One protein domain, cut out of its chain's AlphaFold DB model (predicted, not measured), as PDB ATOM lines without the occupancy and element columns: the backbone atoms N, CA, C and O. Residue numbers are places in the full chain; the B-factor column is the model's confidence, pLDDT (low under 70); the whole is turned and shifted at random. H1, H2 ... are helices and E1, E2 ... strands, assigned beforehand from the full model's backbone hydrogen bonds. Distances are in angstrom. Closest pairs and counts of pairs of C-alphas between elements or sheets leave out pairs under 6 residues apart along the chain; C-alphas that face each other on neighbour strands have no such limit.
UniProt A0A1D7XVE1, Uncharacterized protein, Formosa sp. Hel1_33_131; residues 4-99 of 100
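What this domain is: This is residues 4 to 99 of the 100 residues of an uncharacterized protein of Formosa sp. Hel1_33_131 (UniProt A0A1D7XVE1). The long helix H3 makes the longest axis; H2 packs on its residues 51 to 63, H1 crosses near its beginning, and the strand hairpin E1 E2 sits by its end. The 96 printed residues hold H1 H2 H3 E1 E2 in that order, mostly helix, with one antiparallel sheet, E1 - E2. The whole is only just compact, close to loose, radius of gyration of the C-alphas 14.5 A, spanning 44 by 29 by 21 A.

Where its parts are: H1, residues 4 to 14, begins at C-alpha 4 (11.588, -9.739, 48.770). H2 is residues 25 to 39, 21.3 A; H3 residues 48 to 74, 38.3 A. E1 is residues 79 to 84; E2, 87 to 92, ends at C-alpha 92 (24.356, -26.032, 26.852).

How they stand to each other: H1 touches H2 at a steep tilt of 62 degrees, closest C-alphas Tyr 7 and Cys 35, 6.3 A. H2 and H3, a helical hairpin, touch at a steep tilt of 40 degrees, closest C-alphas Cys 34 and Val 55, 5.3 A. In E1 and E2, a hairpin, N 82 and O 89 are 2.8 A apart, within hydrogen-bond range. Every O i to N i+4 pair is within range in H2 and H3, and 6 of 7 in H1.

The domain as a whole: The C-alphas farthest apart, of Ser 47 and Phe 76, are 44.5 A apart. The printed part has no cut, and no link is long. The model's pLDDT is under 70 at residues 15 to 23.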
ATOM      1  N   LYS A   4      11.228  -8.516  48.048       93.94
ATOM      2  CA  LYS A   4      11.588  -9.739  48.770       93.94
ATOM      3  C   LYS A   4      10.363 -10.425  49.384       93.94
ATOM      4  O   LYS A   4      10.274 -11.644  49.343       93.94
ATOM      5  N   GLU A   5       9.418  -9.660  49.926       94.19
ATOM      6  CA  GLU A   5       8.203 -10.218  50.531       94.19
ATOM      7  C   GLU A   5       7.315 -10.873  49.470       94.19
ATOM      8  O   GLU A   5       6.849 -11.992  49.666       94.19
ATOM      9  N   LEU A   6       7.122 -10.214  48.322       94.25
ATOM     10  CA  LEU A   6       6.358 -10.783  47.210       94.25
ATOM     11  C   LEU A   6       7.045 -12.027  46.630       94.25
ATOM     12  O   LEU A   6       6.376 -13.020  46.350       94.25
ATOM     13  N   TYR A   7       8.371 -12.000  46.501       93.12
ATOM     14  CA  TYR A   7       9.161 -13.152  46.073       93.12
ATOM     15  C   TYR A   7       8.976 -14.343  47.022       93.12
ATOM     16  O   TYR A   7       8.656 -15.443  46.572       93.12
ATOM     17  N   ASP A   8       9.122 -14.126  48.332       90.94
ATOM     18  CA  ASP A   8       8.961 -15.169  49.352       90.94
ATOM     19  C   ASP A   8       7.526 -15.743  49.328       90.94
ATOM     20  O   ASP A   8       7.321 -16.947  49.479       90.94
ATOM     21  N   LEU A   9       6.517 -14.903  49.063       90.75
ATOM     22  CA  LEU A   9       5.121 -15.331  48.914       90.75
ATOM     23  C   LEU A   9       4.881 -16.182  47.663       90.75
ATOM     24  O   LEU A   9       4.175 -17.185  47.732       90.75
ATOM     25  N   VAL A  10       5.435 -15.776  46.520       90.62
ATOM     26  CA  VAL A  10       5.273 -16.494  45.249       90.62
ATOM     27  C   VAL A  10       6.018 -17.829  45.288       90.62
ATOM     28  O   VAL A  10       5.485 -18.844  44.849       90.62
ATOM     29  N   THR A  11       7.231 -17.840  45.838       87.44
ATOM     30  CA  THR A  11       8.059 -19.050  45.929       87.44
ATOM     31  C   THR A  11       7.507 -20.078  46.902       87.44
ATOM     32  O   THR A  11       7.608 -21.270  46.628       87.44
ATOM     33  N   LYS A  12       6.825 -19.648  47.967       84.44
ATOM     34  CA  LYS A  12       6.125 -20.562  48.874       84.44
ATOM     35  C   LYS A  12       5.058 -21.410  48.172       84.44
ATOM     36  O   LYS A  12       4.892 -22.569  48.526       84.44
ATOM     37  N   ASP A  13       4.360 -20.862  47.176       75.19
ATOM     38  CA  ASP A  13       3.417 -21.650  46.367       75.19
ATOM     39  C   ASP A  13       4.124 -22.572  45.363       75.19
ATOM     40  O   ASP A  13       3.523 -23.529  44.869       75.19
ATOM     41  N   PHE A  14       5.364 -22.243  44.988       72.25
ATOM     42  CA  PHE A  14       6.134 -23.059  44.059       72.25
ATOM     43  C   PHE A  14       6.661 -24.323  44.712       72.25
ATOM     44  O   PHE A  14       6.670 -25.329  44.021       72.25
ATOM     45  N   ASP A  15       7.002 -24.334  46.002       57.69
ATOM     46  CA  ASP A  15       7.471 -25.555  46.680       57.69
ATOM     47  C   ASP A  15       6.487 -26.738  46.559       57.69
ATOM     48  O   ASP A  15       6.910 -27.892  46.516       57.69
ATOM     49  N   ASP A  16       5.187 -26.473  46.386       52.72
ATOM     50  CA  ASP A  16       4.173 -27.513  46.167       52.72
ATOM     51  C   ASP A  16       4.173 -28.096  44.730       52.72
ATOM     52  O   ASP A  16       3.509 -29.102  44.469       52.72
ATOM     53  N   LYS A  17       4.877 -27.476  43.768       52.75
ATOM     54  CA  LYS A  17       4.843 -27.836  42.330       52.75
ATOM     55  C   LYS A  17       6.209 -27.905  41.631       52.75
ATOM     56  O   LYS A  17       6.341 -28.637  40.655       52.75
ATOM     57  N   ILE A  18       7.200 -27.146  42.090       54.38
ATOM     58  CA  ILE A  18       8.557 -27.015  41.550       54.38
ATOM     59  C   ILE A  18       9.500 -26.860  42.754       54.38
ATOM     60  O   ILE A  18       9.502 -25.797  43.374       54.38
ATOM     61  N   PRO A  19      10.323 -27.870  43.090       53.78
ATOM     62  CA  PRO A  19      11.231 -27.773  44.228       53.78
ATOM     63  C   PRO A  19      12.178 -26.579  44.053       53.78
ATOM     64  O   PRO A  19      12.952 -26.545  43.084       53.78
ATOM     65  N   LEU A  20      12.139 -25.616  44.983       53.91
ATOM     66  CA  LEU A  20      12.958 -24.394  44.929       53.91
ATOM     67  C   LEU A  20      14.470 -24.698  44.875       53.91
ATOM     68  O   LEU A  20      15.259 -23.906  44.363       53.91
ATOM     69  N   GLU A  21      14.865 -25.884  45.334       50.59
ATOM     70  CA  GLU A  21      16.230 -26.426  45.348       50.59
ATOM     71  C   GLU A  21      16.835 -26.600  43.941       50.59
ATOM     72  O   GLU A  21      18.054 -26.648  43.783       50.59
ATOM     73  N   ASN A  22      15.988 -26.642  42.908       60.00
ATOM     74  CA  ASN A  22      16.382 -26.800  41.506       60.00
ATOM     75  C   ASN A  22      16.302 -25.494  40.696       60.00
ATOM     76  O   ASN A  22      16.483 -25.502  39.472       60.00
ATOM     77  N   ILE A  23      16.034 -24.356  41.343       69.75
ATOM     78  CA  ILE A  23      15.935 -23.062  40.664       69.75
ATOM     79  C   ILE A  23      17.327 -22.616  40.214       69.75
ATOM     80  O   ILE A  23      18.115 -22.053  40.970       69.75
ATOM     81  N   HIS A  24      17.619 -22.840  38.931       81.31
ATOM     82  CA  HIS A  24      18.765 -22.224  38.258       81.31
ATOM     83  C   HIS A  24      18.794 -20.704  38.542       81.31
ATOM     84  O   HIS A  24      17.737 -20.076  38.450       81.31
ATOM     85  N   PRO A  25      19.950 -20.066  38.822       88.31
ATOM     86  CA  PRO A  25      19.990 -18.661  39.256       88.31
ATOM     87  C   PRO A  25      19.329 -17.666  38.284       88.31
ATOM     88  O   PRO A  25      18.809 -16.634  38.701       88.31
ATOM     89  N   LEU A  26      19.273 -18.010  36.994       89.31
ATOM     90  CA  LEU A  26      18.503 -17.272  35.985       89.31
ATOM     91  C   LEU A  26      16.996 -17.211  36.295       89.31
ATOM     92  O   LEU A  26      16.405 -16.144  36.178       89.31
ATOM     93  N   HIS A  27      16.379 -18.313  36.739       88.31
ATOM     94  CA  HIS A  27      14.971 -18.322  37.153       88.31
ATOM     95  C   HIS A  27      14.734 -17.334  38.297       88.31
ATOM     96  O   HIS A  27      13.780 -16.565  38.253       88.31
ATOM     97  N   LYS A  28      15.629 -17.318  39.295       89.31
ATOM     98  CA  LYS A  28      15.554 -16.371  40.411       89.31
ATOM     99  C   LYS A  28      15.609 -14.927  39.913       89.31
ATOM    100  O   LYS A  28      14.729 -14.144  40.248       89.31
ATOM    101  N   ALA A  29      16.593 -14.599  39.076       92.19
ATOM    102  CA  ALA A  29      16.758 -13.248  38.543       92.19
ATOM    103  C   ALA A  29      15.520 -12.773  37.754       92.19
ATOM    104  O   ALA A  29      15.124 -11.609  37.869       92.19
ATOM    105  N   MET A  30      14.903 -13.679  36.986       93.31
ATOM    106  CA  MET A  30      13.663 -13.420  36.247       93.31
ATOM    107  C   MET A  30      12.456 -13.253  37.169       93.31
ATOM    108  O   MET A  30      11.635 -12.363  36.958       93.31
ATOM    109  N   LEU A  31      12.338 -14.084  38.206       93.00
ATOM    110  CA  LEU A  31      11.235 -14.000  39.157       93.00
ATOM    111  C   LEU A  31      11.301 -12.709  39.986       93.00
ATOM    112  O   LEU A  31      10.272 -12.073  40.208       93.00
ATOM    113  N   GLU A  32      12.502 -12.285  40.387       94.56
ATOM    114  CA  GLU A  32      12.737 -10.987  41.032       94.56
ATOM    115  C   GLU A  32      12.318  -9.825  40.116       94.56
ATOM    116  O   GLU A  32      11.616  -8.924  40.571       94.56
ATOM    117  N   GLU A  33      12.648  -9.869  38.816       96.38
ATOM    118  CA  GLU A  33      12.200  -8.852  37.846       96.38
ATOM    119  C   GLU A  33      10.667  -8.839  37.721       96.38
ATOM    120  O   GLU A  33      10.044  -7.778  37.696       96.38
ATOM    121  N   CYS A  34      10.028 -10.011  37.699       96.00
ATOM    122  CA  CYS A  34       8.569 -10.100  37.668       96.00
ATOM    123  C   CYS A  34       7.935  -9.476  38.923       96.00
ATOM    124  O   CYS A  34       6.937  -8.764  38.810       96.00
ATOM    125  N   CYS A  35       8.523  -9.694  40.105       96.62
ATOM    126  CA  CYS A  35       8.073  -9.077  41.356       96.62
ATOM    127  C   CYS A  35       8.238  -7.550  41.333       96.62
ATOM    128  O   CYS A  35       7.317  -6.827  41.712       96.62
ATOM    129  N   GLU A  36       9.381  -7.052  40.854       97.38
ATOM    130  CA  GLU A  36       9.642  -5.617  40.680       97.38
ATOM    131  C   GLU A  36       8.615  -4.971  39.744       97.38
ATOM    132  O   GLU A  36       8.045  -3.930  40.072       97.38
ATOM    133  N   ASN A  37       8.326  -5.608  38.609       96.94
ATOM    134  CA  ASN A  37       7.344  -5.116  37.646       96.94
ATOM    135  C   ASN A  37       5.919  -5.137  38.211       96.94
ATOM    136  O   ASN A  37       5.156  -4.196  37.990       96.94
ATOM    137  N   ALA A  38       5.559  -6.176  38.969       97.12
ATOM    138  CA  ALA A  38       4.258  -6.260  39.619       97.12
ATOM    139  C   ALA A  38       4.081  -5.165  40.680       97.12
ATOM    140  O   ALA A  38       3.031  -4.534  40.719       97.12
ATOM    141  N   LEU A  39       5.090  -4.880  41.508       97.19
ATOM    142  CA  LEU A  39       4.999  -3.829  42.532       97.19
ATOM    143  C   LEU A  39       5.026  -2.413  41.943       97.19
ATOM    144  O   LEU A  39       4.367  -1.521  42.472       97.19
ATOM    145  N   ASN A  40       5.720  -2.211  40.822       96.75
ATOM    146  CA  ASN A  40       5.774  -0.929  40.114       96.75
ATOM    147  C   ASN A  40       4.661  -0.768  39.058       96.75
ATOM    148  O   ASN A  40       4.777   0.061  38.152       96.75
ATOM    149  N   ASN A  41       3.585  -1.560  39.142       95.50
ATOM    150  CA  ASN A  41       2.523  -1.542  38.141       95.50
ATOM    151  C   ASN A  41       1.827  -0.159  38.059       95.50
ATOM    152  O   ASN A  41       1.456   0.417  39.087       95.50
ATOM    153  N   PRO A  42       1.584   0.385  36.849       95.88
ATOM    154  CA  PRO A  42       0.980   1.711  36.688       95.88
ATOM    155  C   PRO A  42      -0.489   1.771  37.136       95.88
ATOM    156  O   PRO A  42      -1.005   2.855  37.408       95.88
ATOM    157  N   GLN A  43      -1.164   0.622  37.226       95.44
ATOM    158  CA  GLN A  43      -2.551   0.496  37.671       95.44
ATOM    159  C   GLN A  43      -2.708   0.619  39.196       95.44
ATOM    160  O   GLN A  43      -3.841   0.685  39.669       95.44
ATOM    161  N   LYS A  44      -1.601   0.680  39.954       94.50
ATOM    162  CA  LYS A  44      -1.578   0.745  41.426       94.50
ATOM    163  C   LYS A  44      -2.369  -0.389  42.087       94.50
ATOM    164  O   LYS A  44      -3.075  -0.189  43.071       94.50
ATOM    165  N   VAL A  45      -2.281  -1.588  41.520       94.44
ATOM    166  CA  VAL A  45      -2.816  -2.800  42.139       94.44
ATOM    167  C   VAL A  45      -1.990  -3.107  43.385       94.44
ATOM    168  O   VAL A  45      -0.779  -3.282  43.287       94.44
ATOM    169  N   GLU A  46      -2.652  -3.196  44.538       93.44
ATOM    170  CA  GLU A  46      -2.020  -3.486  45.838       93.44
ATOM    171  C   GLU A  46      -2.460  -4.836  46.429       93.44
ATOM    172  O   GLU A  46      -1.881  -5.318  47.401       93.44
ATOM    173  N   SER A  47      -3.484  -5.467  45.842       95.94
ATOM    174  CA  SER A  47      -3.983  -6.777  46.273       95.94
ATOM    175  C   SER A  47      -2.886  -7.833  46.161       95.94
ATOM    176  O   SER A  47      -2.427  -8.143  45.060       95.94
ATOM    177  N   GLN A  48      -2.512  -8.424  47.296       94.06
ATOM    178  CA  GLN A  48      -1.470  -9.445  47.373       94.06
ATOM    179  C   GLN A  48      -1.753 -10.637  46.452       94.06
ATOM    180  O   GLN A  48      -0.862 -11.062  45.723       94.06
ATOM    181  N   ASP A  49      -2.984 -11.153  46.443       93.56
ATOM    182  CA  ASP A  49      -3.344 -12.306  45.609       93.56
ATOM    183  C   ASP A  49      -3.248 -11.976  44.118       93.56
ATOM    184  O   ASP A  49      -2.764 -12.779  43.321       93.56
ATOM    185  N   THR A  50      -3.654 -10.763  43.738       95.50
ATOM    186  CA  THR A  50      -3.573 -10.300  42.349       95.50
ATOM    187  C   THR A  50      -2.125 -10.106  41.915       95.50
ATOM    188  O   THR A  50      -1.759 -10.534  40.821       95.50
ATOM    189  N   LEU A  51      -1.291  -9.511  42.769       96.38
ATOM    190  CA  LEU A  51       0.139  -9.341  42.514       96.38
ATOM    191  C   LEU A  51       0.841 -10.695  42.392       96.38
ATOM    192  O   LEU A  51       1.569 -10.915  41.428       96.38
ATOM    193  N   LYS A  52       0.561 -11.630  43.307       94.69
ATOM    194  CA  LYS A  52       1.101 -12.996  43.271       94.69
ATOM    195  C   LYS A  52       0.756 -13.693  41.954       94.69
ATOM    196  O   LYS A  52       1.637 -14.231  41.286       94.69
ATOM    197  N   TYR A  53      -0.511 -13.625  41.553       93.69
ATOM    198  CA  TYR A  53      -0.986 -14.226  40.310       93.69
ATOM    199  C   TYR A  53      -0.353 -13.582  39.068       93.69
ATOM    200  O   TYR A  53       0.068 -14.283  38.147       93.69
ATOM    201  N   ALA A  54      -0.221 -12.253  39.056       95.31
ATOM    202  CA  ALA A  54       0.429 -11.525  37.970       95.31
ATOM    203  C   ALA A  54       1.904 -11.928  37.811       95.31
ATOM    204  O   ALA A  54       2.345 -12.188  36.691       95.31
ATOM    205  N   VAL A  55       2.645 -12.044  38.921       95.62
ATOM    206  CA  VAL A  55       4.038 -12.519  38.914       95.62
ATOM    207  C   VAL A  55       4.126 -13.929  38.340       95.62
ATOM    208  O   VAL A  55       4.959 -14.169  37.470       95.62
ATOM    209  N   GLN A  56       3.266 -14.847  38.789       92.31
ATOM    210  CA  GLN A  56       3.262 -16.230  38.306       92.31
ATOM    211  C   GLN A  56       3.037 -16.294  36.791       92.31
ATOM    212  O   GLN A  56       3.815 -16.935  36.087       92.31
ATOM    213  N   ILE A  57       2.024 -15.592  36.271       93.00
ATOM    214  CA  ILE A  57       1.752 -15.553  34.826       93.00
ATOM    215  C   ILE A  57       2.937 -14.976  34.055       93.00
ATOM    216  O   ILE A  57       3.358 -15.566  33.056       93.00
ATOM    217  N   ALA A  58       3.465 -13.833  34.495       94.94
ATOM    218  CA  ALA A  58       4.577 -13.176  33.822       94.94
ATOM    219  C   ALA A  58       5.804 -14.095  33.779       94.94
ATOM    220  O   ALA A  58       6.357 -14.338  32.707       94.94
ATOM    221  N   PHE A  59       6.158 -14.685  34.922       93.06
ATOM    222  CA  PHE A  59       7.286 -15.595  35.035       93.06
ATOM    223  C   PHE A  59       7.137 -16.808  34.110       93.06
ATOM    224  O   PHE A  59       8.031 -17.050  33.301       93.06
ATOM    225  N   PHE A  60       6.004 -17.520  34.163       89.50
ATOM    226  CA  PHE A  60       5.768 -18.694  33.313       89.50
ATOM    227  C   PHE A  60       5.751 -18.358  31.820       89.50
ATOM    228  O   PHE A  60       6.276 -19.108  31.002       89.50
ATOM    229  N   THR A  61       5.202 -17.206  31.446       91.75
ATOM    230  CA  THR A  61       5.188 -16.781  30.041       91.75
ATOM    231  C   THR A  61       6.605 -16.488  29.541       91.75
ATOM    232  O   THR A  61       7.011 -16.945  28.468       91.75
ATOM    233  N   CYS A  62       7.383 -15.738  30.325       92.69
ATOM    234  CA  CYS A  62       8.738 -15.347  29.958       92.69
ATOM    235  C   CYS A  62       9.705 -16.534  29.957       92.69
ATOM    236  O   CYS A  62      10.519 -16.640  29.039       92.69
ATOM    237  N   ILE A  63       9.620 -17.428  30.947       89.94
ATOM    238  CA  ILE A  63      10.540 -18.566  31.054       89.94
ATOM    239  C   ILE A  63      10.360 -19.552  29.902       89.94
ATOM    240  O   ILE A  63      11.351 -19.958  29.301       89.94
ATOM    241  N   GLU A  64       9.120 -19.863  29.521       90.19
ATOM    242  CA  GLU A  64       8.843 -20.775  28.407       90.19
ATOM    243  C   GLU A  64       9.273 -20.175  27.066       90.19
ATOM    244  O   GLU A  64       9.900 -20.844  26.241       90.19
ATOM    245  N   THR A  65       9.039 -18.874  26.876       92.81
ATOM    246  CA  THR A  65       9.510 -18.155  25.684       92.81
ATOM    247  C   THR A  65      11.038 -18.183  25.588       92.81
ATOM    248  O   THR A  65      11.602 -18.455  24.521       92.81
ATOM    249  N   LEU A  66      11.729 -17.942  26.706       93.06
ATOM    250  CA  LEU A  66      13.186 -17.996  26.764       93.06
ATOM    251  C   LEU A  66      13.699 -19.416  26.505       93.06
ATOM    252  O   LEU A  66      14.596 -19.586  25.683       93.06
ATOM    253  N   ARG A  67      13.109 -20.440  27.134       91.44
ATOM    254  CA  ARG A  67      13.447 -21.854  26.895       91.44
ATOM    255  C   ARG A  67      13.307 -22.218  25.422       91.44
ATOM    256  O   ARG A  67      14.246 -22.774  24.861       91.44
ATOM    257  N   GLY A  68      12.191 -21.866  24.782       92.75
ATOM    258  CA  GLY A  68      11.983 -22.098  23.349       92.75
ATOM    259  C   GLY A  68      13.040 -21.408  22.484       92.75
ATOM    260  O   GLY A  68      13.623 -22.032  21.598       92.75
ATOM    261  N   THR A  69      13.361 -20.152  22.799       94.00
ATOM    262  CA  THR A  69      14.396 -19.386  22.086       94.00
ATOM    263  C   THR A  69      15.784 -20.016  22.240       94.00
ATOM    264  O   THR A  69      16.521 -20.142  21.262       94.00
ATOM    265  N   LEU A  70      16.146 -20.449  23.451       94.06
ATOM    266  CA  LEU A  70      17.426 -21.107  23.723       94.06
ATOM    267  C   LEU A  70      17.512 -22.481  23.053       94.06
ATOM    268  O   LEU A  70      18.540 -22.783  22.451       94.06
ATOM    269  N   LYS A  71      16.439 -23.286  23.115       94.19
ATOM    270  CA  LYS A  71      16.342 -24.586  22.428       94.19
ATOM    271  C   LYS A  71      16.601 -24.409  20.927       94.19
ATOM    272  O   LYS A  71      17.479 -25.078  20.396       94.19
ATOM    273  N   ALA A  72      15.929 -23.449  20.285       94.19
ATOM    274  CA  ALA A  72      16.125 -23.145  18.866       94.19
ATOM    275  C   ALA A  72      17.550 -22.651  18.551       94.19
ATOM    276  O   ALA A  72      18.168 -23.103  17.594       94.19
ATOM    277  N   GLY A  73      18.110 -21.753  19.368       93.06
ATOM    278  CA  GLY A  73      19.480 -21.264  19.169       93.06
ATOM    279  C   GLY A  73      20.533 -22.372  19.275       93.06
ATOM    280  O   GLY A  73      21.483 -22.411  18.492       93.06
ATOM    281  N   LEU A  74      20.337 -23.309  20.202       95.62
ATOM    282  CA  LEU A  74      21.220 -24.456  20.403       95.62
ATOM    283  C   LEU A  74      21.114 -25.504  19.286       95.62
ATOM    284  O   LEU A  74      22.000 -26.345  19.173       95.62
ATOM    285  N   GLU A  75      20.111 -25.468  18.405       95.44
ATOM    286  CA  GLU A  75      20.127 -26.326  17.209       95.44
ATOM    287  C   GLU A  75      21.341 -26.028  16.314       95.44
ATOM    288  O   GLU A  75      21.879 -26.937  15.677       95.44
ATOM    289  N   PHE A  76      21.829 -24.784  16.334       93.62
ATOM    290  CA  PHE A  76      22.898 -24.287  15.463       93.62
ATOM    291  C   PHE A  76      24.205 -23.958  16.201       93.62
ATOM    292  O   PHE A  76      25.176 -23.551  15.565       93.62
ATOM    293  N   ALA A  77      24.246 -24.118  17.527       93.81
ATOM    294  CA  ALA A  77      25.400 -23.796  18.365       93.81
ATOM    295  C   ALA A  77      25.566 -24.798  19.519       93.81
ATOM    296  O   ALA A  77      24.596 -25.382  19.999       93.81
ATOM    297  N   ASP A  78      26.793 -24.964  20.014       93.12
ATOM    298  CA  ASP A  78      27.068 -25.845  21.161       93.12
ATOM    299  C   ASP A  78      26.648 -25.213  22.497       93.12
ATOM    300  O   ASP A  78      26.249 -25.905  23.438       93.12
ATOM    301  N   THR A  79      26.723 -23.881  22.573       95.81
ATOM    302  CA  THR A  79      26.427 -23.098  23.776       95.81
ATOM    303  C   THR A  79      25.765 -21.771  23.431       95.81
ATOM    304  O   THR A  79      26.128 -21.141  22.436       95.81
ATOM    305  N   VAL A  80      24.897 -21.286  24.316       95.12
ATOM    306  CA  VAL A  80      24.398 -19.906  24.317       95.12
ATOM    307  C   VAL A  80      24.877 -19.207  25.585       95.12
ATOM    308  O   VAL A  80      24.682 -19.714  26.686       95.12
ATOM    309  N   ASN A  81      25.487 -18.031  25.434       94.44
ATOM    310  CA  ASN A  81      25.852 -17.170  26.557       94.44
ATOM    311  C   ASN A  81      24.792 -16.082  26.725       94.44
ATOM    312  O   ASN A  81      24.669 -15.192  25.882       94.44
ATOM    313  N   LEU A  82      24.031 -16.157  27.812       93.56
ATOM    314  CA  LEU A  82      23.008 -15.184  28.160       93.56
ATOM    315  C   LEU A  82      23.566 -14.201  29.188       93.56
ATOM    316  O   LEU A  82      23.943 -14.598  30.286       93.56
ATOM    317  N   ASN A  83      23.563 -12.915  28.848       94.81
ATOM    318  CA  ASN A  83      23.842 -11.845  29.800       94.81
ATOM    319  C   ASN A  83      22.515 -11.260  30.276       94.81
ATOM    320  O   ASN A  83      21.750 -10.730  29.471       94.81
ATOM    321  N   TYR A  84      22.236 -11.363  31.570       94.44
ATOM    322  CA  TYR A  84      20.960 -10.963  32.145       94.44
ATOM    323  C   TYR A  84      21.148 -10.438  33.571       94.44
ATOM    324  O   TYR A  84      21.783 -11.089  34.397       94.44
ATOM    325  N   ARG A  85      20.633  -9.231  33.851       93.19
ATOM    326  CA  ARG A  85      20.755  -8.529  35.148       93.19
ATOM    327  C   ARG A  85      22.174  -8.559  35.747       93.19
ATOM    328  O   ARG A  85      22.363  -8.908  36.909       93.19
ATOM    329  N   ASN A  86      23.174  -8.182  34.944       93.81
ATOM    330  CA  ASN A  86      24.603  -8.174  35.307       93.81
ATOM    331  C   ASN A  86      25.198  -9.551  35.662       93.81
ATOM    332  O   ASN A  86      26.281  -9.626  36.237       93.81
ATOM    333  N   GLN A  87      24.507 -10.635  35.317       93.62
ATOM    334  CA  GLN A  87      24.983 -12.006  35.449       93.62
ATOM    335  C   GLN A  87      25.144 -12.624  34.059       93.62
ATOM    336  O   GLN A  87      24.429 -12.262  33.122       93.62
ATOM    337  N   SER A  88      26.076 -13.564  33.930       94.56
ATOM    338  CA  SER A  88      26.310 -14.310  32.693       94.56
ATOM    339  C   SER A  88      26.031 -15.789  32.926       94.56
ATOM    340  O   SER A  88      26.537 -16.380  33.878       94.56
ATOM    341  N   PHE A  89      25.242 -16.385  32.037       93.12
ATOM    342  CA  PHE A  89      24.841 -17.785  32.093       93.12
ATOM    343  C   PHE A  89      25.242 -18.482  30.800       93.12
ATOM    344  O   PHE A  89      24.786 -18.104  29.721       93.12
ATOM    345  N   THR A  90      26.068 -19.517  30.908       94.25
ATOM    346  CA  THR A  90      26.386 -20.394  29.779       94.25
ATOM    347  C   THR A  90      25.421 -21.569  29.785       94.25
ATOM    348  O   THR A  90      25.419 -22.380  30.710       94.25
ATOM    349  N   ILE A  91      24.590 -21.655  28.751       93.25
ATOM    350  CA  ILE A  91      23.581 -22.698  28.584       93.25
ATOM    351  C   ILE A  91      24.033 -23.644  27.473       93.25
ATOM    352  O   ILE A  91      24.299 -23.217  26.352       93.25
ATOM    353  N   THR A  92      24.108 -24.932  27.795       94.25
ATOM    354  CA  THR A  92      24.356 -26.032  26.852       94.25
ATOM    355  C   THR A  92      23.050 -26.774  26.556       94.25
ATOM    356  O   THR A  92      22.057 -26.603  27.267       94.25
ATOM    357  N   LYS A  93      23.061 -27.654  25.544       92.12
ATOM    358  CA  LYS A  93      21.932 -28.547  25.206       92.12
ATOM    359  C   LYS A  93      21.446 -29.396  26.384       92.12
ATOM    360  O   LYS A  93      20.251 -29.631  26.510       92.12
ATOM    361  N   ASP A  94      22.361 -29.795  27.264       89.69
ATOM    362  CA  ASP A  94      22.066 -30.653  28.417       89.69
ATOM    363  C   ASP A  94      21.709 -29.863  29.686       89.69
ATOM    364  O   ASP A  94      21.535 -30.447  30.761       89.69
ATOM    365  N   SER A  95      21.617 -28.531  29.591       87.75
ATOM    366  CA  SER A  95      21.334 -27.683  30.743       87.75
ATOM    367  C   SER A  95      19.991 -28.056  31.385       87.75
ATOM    368  O   SER A  95      18.964 -28.062  30.698       87.75
ATOM    369  N   PRO A  96      19.944 -28.287  32.713       82.88
ATOM    370  CA  PRO A  96      18.692 -28.508  33.436       82.88
ATOM    371  C   PRO A  96      17.674 -27.377  33.256       82.88
ATOM    372  O   PRO A  96      16.480 -27.617  33.370       82.88
ATOM    373  N   PHE A  97      18.132 -26.164  32.925       83.56
ATOM    374  CA  PHE A  97      17.279 -25.005  32.653       83.56
ATOM    375  C   PHE A  97      16.307 -25.217  31.480       83.56
ATOM    376  O   PHE A  97      15.252 -24.588  31.433       83.56
ATOM    377  N   LEU A  98      16.669 -26.084  30.529       86.06
ATOM    378  CA  LEU A  98      15.872 -26.370  29.335       86.06
ATOM    379  C   LEU A  98      14.831 -27.476  29.551       86.06
ATOM    380  O   LEU A  98      14.064 -27.758  28.628       86.06
ATOM    381  N   LYS A  99      14.826 -28.122  30.722       79.00
ATOM    382  CA  LYS A  99      13.842 -29.150  31.075       79.00
ATOM    383  C   LYS A  99      12.550 -28.481  31.536       79.00
ATOM    384  O   LYS A  99      12.612 -27.439  32.189       79.00
TER     385      LYS A  99